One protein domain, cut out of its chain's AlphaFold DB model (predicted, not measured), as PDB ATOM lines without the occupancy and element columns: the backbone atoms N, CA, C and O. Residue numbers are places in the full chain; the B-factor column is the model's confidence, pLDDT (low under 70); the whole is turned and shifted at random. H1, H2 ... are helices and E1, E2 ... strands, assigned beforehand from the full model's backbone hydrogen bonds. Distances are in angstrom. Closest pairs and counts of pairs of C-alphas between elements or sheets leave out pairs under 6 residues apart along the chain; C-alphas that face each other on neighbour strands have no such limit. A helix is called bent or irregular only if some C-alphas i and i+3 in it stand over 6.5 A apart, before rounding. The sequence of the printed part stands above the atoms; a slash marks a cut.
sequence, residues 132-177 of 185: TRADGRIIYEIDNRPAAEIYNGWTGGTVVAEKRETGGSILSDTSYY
ATOM      1  N   THR A 132      -5.606  15.194  34.501       98.00
ATOM      2  CA  THR A 132      -4.783  14.580  33.442       98.00
ATOM      3  C   THR A 132      -5.217  15.007  32.046       98.00
ATOM      4  O   THR A 132      -4.406  14.965  31.123       98.00
ATOM      5  N   ARG A 133      -6.461  15.478  31.886       98.06
ATOM      6  CA  ARG A 133      -6.945  16.091  30.644       98.06
ATOM      7  C   ARG A 133      -7.993  17.164  30.920       98.06
ATOM      8  O   ARG A 133      -9.007  16.901  31.568       98.06
ATOM      9  N   ALA A 134      -7.771  18.350  30.369       97.25
ATOM     10  CA  ALA A 134      -8.694  19.477  30.415       97.25
ATOM     11  C   ALA A 134      -8.582  20.310  29.132       97.25
ATOM     12  O   ALA A 134      -7.547  20.280  28.467       97.25
ATOM     13  N   ASP A 135      -9.645  21.037  28.807       94.44
ATOM     14  CA  ASP A 135      -9.662  22.076  27.775       94.44
ATOM     15  C   ASP A 135     -10.453  23.276  28.300       94.44
ATOM     16  O   ASP A 135     -11.606  23.132  28.718       94.44
ATOM     17  N   GLY A 136      -9.814  24.444  28.338       88.31
ATOM     18  CA  GLY A 136     -10.360  25.641  28.974       88.31
ATOM     19  C   GLY A 136     -10.902  25.356  30.380       88.31
ATOM     20  O   GLY A 136     -10.173  24.952  31.284       88.31
ATOM     21  N   ARG A 137     -12.212  25.554  30.554       87.56
ATOM     22  CA  ARG A 137     -12.933  25.381  31.829       87.56
ATOM     23  C   ARG A 137     -13.501  23.972  32.031       87.56
ATOM     24  O   ARG A 137     -14.218  23.735  33.003       87.56
ATOM     25  N   ILE A 138     -13.223  23.046  31.115       91.81
ATOM     26  CA  ILE A 138     -13.753  21.683  31.137       91.81
ATOM     27  C   ILE A 138     -12.648  20.725  31.572       91.81
ATOM     28  O   ILE A 138     -11.650  20.536  30.879       91.81
ATOM     29  N   ILE A 139     -12.856  20.074  32.714       95.25
ATOM     30  CA  ILE A 139     -12.017  18.965  33.171       95.25
ATOM     31  C   ILE A 139     -12.635  17.674  32.646       95.25
ATOM     32  O   ILE A 139     -13.729  17.293  33.060       95.25
ATOM     33  N   TYR A 140     -11.928  16.985  31.755       95.94
ATOM     34  CA  TYR A 140     -12.397  15.710  31.221       95.94
ATOM     35  C   TYR A 140     -11.900  14.523  32.034       95.94
ATOM     36  O   TYR A 140     -12.633  13.544  32.188       95.94
ATOM     37  N   GLU A 141     -10.672  14.593  32.553       97.75
ATOM     38  CA  GLU A 141     -10.052  13.483  33.272       97.75
ATOM     39  C   GLU A 141      -9.319  13.925  34.532       97.75
ATOM     40  O   GLU A 141      -8.613  14.937  34.556       97.75
ATOM     41  N   ILE A 142      -9.466  13.099  35.564       97.50
ATOM     42  CA  ILE A 142      -8.718  13.170  36.814       97.50
ATOM     43  C   ILE A 142      -8.133  11.776  37.063       97.50
ATOM     44  O   ILE A 142      -8.852  10.777  37.008       97.50
ATOM     45  N   ASP A 143      -6.826  11.702  37.307       96.81
ATOM     46  CA  ASP A 143      -6.066  10.456  37.477       96.81
ATOM     47  C   ASP A 143      -6.264   9.456  36.316       96.81
ATOM     48  O   ASP A 143      -6.414   8.254  36.535       96.81
ATOM     49  N   ASN A 144      -6.275   9.951  35.070       97.81
ATOM     50  CA  ASN A 144      -6.514   9.182  33.835       97.81
ATOM     51  C   ASN A 144      -7.872   8.456  33.791       97.81
ATOM     52  O   ASN A 144      -8.029   7.452  33.095       97.81
ATOM     53  N   ARG A 145      -8.862   8.937  34.552       97.19
ATOM     54  CA  ARG A 145     -10.244   8.435  34.547       97.19
ATOM     55  C   ARG A 145     -11.222   9.572  34.266       97.19
ATOM     56  O   ARG A 145     -10.896  10.718  34.587       97.19
ATOM     57  N   PRO A 146     -12.424   9.299  33.721       94.62
ATOM     58  CA  PRO A 146     -13.378  10.361  33.434       94.62
ATOM     59  C   PRO A 146     -13.733  11.137  34.708       94.62
ATOM     60  O   PRO A 146     -14.097  10.553  35.733       94.62
ATOM     61  N   ALA A 147     -13.641  12.466  34.646       93.44
ATOM     62  CA  ALA A 147     -13.780  13.340  35.812       93.44
ATOM     63  C   ALA A 147     -15.134  13.169  36.521       93.44
ATOM     64  O   ALA A 147     -15.195  13.209  37.749       93.44
ATOM     65  N   ALA A 148     -16.203  12.893  35.767       89.81
ATOM     66  CA  ALA A 148     -17.528  12.618  36.318       89.81
ATOM     67  C   ALA A 148     -17.560  11.363  37.214       89.81
ATOM     68  O   ALA A 148     -18.279  11.351  38.213       89.81
ATOM     69  N   GLU A 149     -16.769  10.321  36.915       91.06
ATOM     70  CA  GLU A 149     -16.690   9.126  37.771       91.06
ATOM     71  C   GLU A 149     -15.998   9.433  39.095       91.06
ATOM     72  O   GLU A 149     -16.479   9.048  40.162       91.06
ATOM     73  N   ILE A 150     -14.879  10.158  39.016       92.00
ATOM     74  CA  ILE A 150     -14.109  10.603  40.178       92.00
ATOM     75  C   ILE A 150     -14.972  11.474  41.080       92.00
ATOM     76  O   ILE A 150     -15.084  11.214  42.279       92.00
ATOM     77  N   TYR A 151     -15.629  12.470  40.488       88.88
ATOM     78  CA  TYR A 151     -16.510  13.394  41.184       88.88
ATOM     79  C   TYR A 151     -17.682  12.663  41.853       88.88
ATOM     80  O   TYR A 151     -18.008  12.938  43.010       88.88
ATOM     81  N   ASN A 152     -18.282  11.679  41.175       87.56
ATOM     82  CA  ASN A 152     -19.335  10.844  41.755       87.56
ATOM     83  C   ASN A 152     -18.829  10.040  42.956       87.56
ATOM     84  O   ASN A 152     -19.489   9.994  43.990       87.56
ATOM     85  N   GLY A 153     -17.632   9.458  42.858       88.56
ATOM     86  CA  GLY A 153     -16.996   8.780  43.986       88.56
ATOM     87  C   GLY A 153     -16.758   9.721  45.171       88.56
ATOM     88  O   GLY A 153     -17.076   9.380  46.308       88.56
ATOM     89  N   TRP A 154     -16.258  10.931  44.913       88.06
ATOM     90  CA  TRP A 154     -15.990  11.930  45.953       88.06
ATOM     91  C   TRP A 154     -17.243  12.469  46.638       88.06
ATOM     92  O   TRP A 154     -17.164  12.880  47.795       88.06
ATOM     93  N   THR A 155     -18.378  12.458  45.943       83.19
ATOM     94  CA  THR A 155     -19.683  12.883  46.469       83.19
ATOM     95  C   THR A 155     -20.505  11.723  47.037       83.19
ATOM     96  O   THR A 155     -21.652  11.918  47.420       83.19
ATOM     97  N   GLY A 156     -19.941  10.513  47.125       83.69
ATOM     98  CA  GLY A 156     -20.641   9.348  47.675       83.69
ATOM     99  C   GLY A 156     -21.766   8.818  46.780       83.69
ATOM    100  O   GLY A 156     -22.652   8.121  47.264       83.69
ATOM    101  N   GLY A 157     -21.744   9.137  45.485       83.19
ATOM    102  CA  GLY A 157     -22.719   8.648  44.514       83.19
ATOM    103  C   GLY A 157     -24.036   9.423  44.464       83.19
ATOM    104  O   GLY A 157     -24.941   8.990  43.762       83.19
ATOM    105  N   THR A 158     -24.182  10.533  45.190       74.19
ATOM    106  CA  THR A 158     -25.485  11.208  45.351       74.19
ATOM    107  C   THR A 158     -25.744  12.332  44.352       74.19
ATOM    108  O   THR A 158     -26.893  12.706  44.151       74.19
ATOM    109  N   VAL A 159     -24.699  12.888  43.732       74.56
ATOM    110  CA  VAL A 159     -24.804  14.160  42.991       74.56
ATOM    111  C   VAL A 159     -24.876  13.976  41.480       74.56
ATOM    112  O   VAL A 159     -25.514  14.752  40.780       74.56
ATOM    113  N   VAL A 160     -24.193  12.961  40.959       74.62
ATOM    114  CA  VAL A 160     -23.985  12.783  39.512       74.62
ATOM    115  C   VAL A 160     -24.503  11.450  38.999       74.62
ATOM    116  O   VAL A 160     -24.509  11.263  37.789       74.62
ATOM    117  N   ALA A 161     -24.948  10.537  39.867       73.94
ATOM    118  CA  ALA A 161     -25.314   9.179  39.472       73.94
ATOM    119  C   ALA A 161     -26.316   9.141  38.309       73.94
ATOM    120  O   ALA A 161     -26.052   8.464  37.322       73.94
ATOM    121  N   GLU A 162     -27.391   9.928  38.373       74.12
ATOM    122  CA  GLU A 162     -28.404   9.982  37.307       74.12
ATOM    123  C   GLU A 162     -27.897  10.705  36.048       74.12
ATOM    124  O   GLU A 162     -28.151  10.280  34.924       74.12
ATOM    125  N   LYS A 163     -27.118  11.781  36.219       80.31
ATOM    126  CA  LYS A 163     -26.662  12.650  35.118       80.31
ATOM    127  C   LYS A 163     -25.403  12.154  34.410       80.31
ATOM    128  O   LYS A 163     -24.983  12.754  33.423       80.31
ATOM    129  N   ARG A 164     -24.791  11.064  34.878       78.00
ATOM    130  CA  ARG A 164     -23.621  10.451  34.228       78.00
ATOM    131  C   ARG A 164     -23.942   9.880  32.853       78.00
ATOM    132  O   ARG A 164     -23.082   9.928  31.982       78.00
ATOM    133  N   GLU A 165     -25.143   9.335  32.678       75.44
ATOM    134  CA  GLU A 165     -25.556   8.702  31.422       75.44
ATOM    135  C   GLU A 165     -26.185   9.710  30.457       75.44
ATOM    136  O   GLU A 165     -25.913   9.676  29.260       75.44
ATOM    137  N   THR A 166     -26.991  10.638  30.976       82.25
ATOM    138  CA  THR A 166     -27.750  11.594  30.154       82.25
ATOM    139  C   THR A 166     -27.023  12.915  29.914       82.25
ATOM    140  O   THR A 166     -27.428  13.687  29.048       82.25
ATOM    141  N   GLY A 167     -25.989  13.217  30.703       82.62
ATOM    142  CA  GLY A 167     -25.455  14.571  30.830       82.62
ATOM    143  C   GLY A 167     -26.436  15.523  31.530       82.62
ATOM    144  O   GLY A 167     -27.536  15.138  31.937       82.62
ATOM    145  N   GLY A 168     -26.026  16.785  31.683       84.44
ATOM    146  CA  GLY A 168     -26.850  17.861  32.246       84.44
ATOM    147  C   GLY A 168     -26.152  18.675  33.338       84.44
ATOM    148  O   GLY A 168     -25.076  18.321  33.818       84.44
ATOM    149  N   SER A 169     -26.777  19.786  33.740       84.38
ATOM    150  CA  SER A 169     -26.273  20.638  34.825       84.38
ATOM    151  C   SER A 169     -26.510  19.991  36.186       84.38
ATOM    152  O   SER A 169     -27.626  19.574  36.482       84.38
ATOM    153  N   ILE A 170     -25.480  19.955  37.031       84.56
ATOM    154  CA  ILE A 170     -25.533  19.467  38.423       84.56
ATOM    155  C   ILE A 170     -25.481  20.618  39.443       84.56
ATOM    156  O   ILE A 170     -25.268  20.390  40.629       84.56
ATOM    157  N   LEU A 171     -25.649  21.873  39.010       82.81
ATOM    158  CA  LEU A 171     -25.429  23.051  39.861       82.81
ATOM    159  C   LEU A 171     -26.282  23.024  41.144       82.81
ATOM    160  O   LEU A 171     -25.761  23.164  42.252       82.81
ATOM    161  N   SER A 172     -27.584  22.769  41.016       81.44
ATOM    162  CA  SER A 172     -28.478  22.660  42.174       81.44
ATOM    163  C   SER A 172     -28.137  21.462  43.070       81.44
ATOM    164  O   SER A 172     -28.175  21.590  44.291       81.44
ATOM    165  N   ASP A 173     -27.737  20.330  42.486       80.25
ATOM    166  CA  ASP A 173     -27.425  19.103  43.234       80.25
ATOM    167  C   ASP A 173     -26.150  19.281  44.068       80.25
ATOM    168  O   ASP A 173     -26.093  18.953  45.253       80.25
ATOM    169  N   THR A 174     -25.129  19.893  43.466       80.75
ATOM    170  CA  THR A 174     -23.834  20.173  44.106       80.75
ATOM    171  C   THR A 174     -23.931  21.194  45.240       80.75
ATOM    172  O   THR A 174     -23.109  21.159  46.157       80.75
ATOM    173  N   SER A 175     -24.954  22.055  45.237       78.94
ATOM    174  CA  SER A 175     -25.188  23.047  46.298       78.94
ATOM    175  C   SER A 175     -25.397  22.397  47.673       78.94
ATOM    176  O   SER A 175     -24.948  22.936  48.686       78.94
ATOM    177  N   TYR A 176     -26.025  21.217  47.724       73.25
ATOM    178  CA  TYR A 176     -26.246  20.474  48.973       73.25
ATOM    179  C   TYR A 176     -25.090  19.528  49.336       73.25
ATOM    180  O   TYR A 176     -24.974  19.112  50.491       73.25
ATOM    181  N   TYR A 177     -24.200  19.240  48.383       71.94
ATOM    182  CA  TYR A 177     -23.087  18.298  48.528       71.94
ATOM    183  C   TYR A 177     -21.758  18.895  48.025       71.94
ATOM    184  O   TYR A 177     -21.130  18.346  47.114       71.94
TER     185      TYR A 177
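AT A GLANCE: This is residues 132 to 177 of the 185 residues of the protein "FIST domain-containing protein" of uncultured archaeon (UniProt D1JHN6). A small hairpin of two strands, E1 and E2, stands at one end of this domain; a short helix, H1, leads away from it through the middle, and the far end is an open loop of chain with two small helices, H2 and H3, set apart from each other. H1 begins close beside E2, while H3 has no contact with the hairpin or with the other helices. The printed part has 46 residues with two named strands and three named helices, in the order E1, E2, H1, H2, H3; the sheet is E1 - E2, antiparallel, and the class is mixed, with both helices and strands. By its radius of gyration of the C-alphas, 10.6 A, the whole is compact, and the C-alphas span 26 by 19 by 19 A along their three main axes.

HOW THE PARTS SIT: Begin at the first printed residue, where E1, residues 132 to 135, and E2, residues 138 to 142, form a hairpin. These neighbour strands are antiparallel, with 174 degrees between their N-to-C directions. Look for the C-alphas of Ala 134 and Ile 139, which face each other at 4.3 A. In the backbone, N 135 and O 138 are 2.9 A apart and N 140 and O 133 are also 2.9 A apart, both within hydrogen-bond range. Just past E2 you will find a short pairing: residues 141 to 142 of E2 pair, antiparallel, with residues 145 to 146. Next comes H1, residues 147 to 154, joined to E2 by a tight link; the closest C-alphas of the two are those of Glu 141 and Ala 147, 4.5 A apart. H1 is apart from E1. Go on to H2, residues 163 to 166, which is close to H1 but not clearly touching it, with 2 pairs of C-alphas within 8 A; the closest are those of Ala 148 and Arg 164, 6.8 A apart. Last comes H3, residues 171 to 176, which is apart from H1, from H2 and from both strands. In H1 each O i to N i+4 pair is within hydrogen-bond range; in H3 it is 1 of 2, beside 2 of 3 O i to N i+3 pairs; H2 is too short for an O i to N i+4 pair, and its one O i to N i+3 pair is not within range.

IN THESE COORDINATES: Find C-alpha 132 at (-4.783, 14.580, 33.442); from there E1 runs 10.6 A to Asp 135. E2 runs 11.4 A from Ile 138 to Ile 142. Find C-alpha 147 at (-13.780, 13.340, 35.812), where H1 begins; it runs 10.5 A to Trp 154, mostly along increasing z. H2 is short, from Lys 163 to Thr 166. H3 runs 9.5 A from Leu 171 to Tyr 176, whose C-alpha stands at (-26.246, 20.474, 48.973); it is neither bent nor irregular, but only just: C-alphas 173 and 176 are 6.0 A apart.

THE WHOLE: The two C-alphas farthest apart are those of Asn 144 and Tyr 176, at 27.3 A. The first and last printed C-alphas, those of Thr 132 and Tyr 177, are 24.0 A apart. The printed part runs from 132 to 177 without a cut, within a full chain of 185 residues. The links E1 to E2, E2 to H1 and H2 to H3 are tight, H1 to H2 is short, and no link is long. The mean pLDDT of the printed part is 86.3, and no printed residue is under 70; look at the B-factor column to find E1 at a mean of 97, against 79 for H2 and 80 for H3.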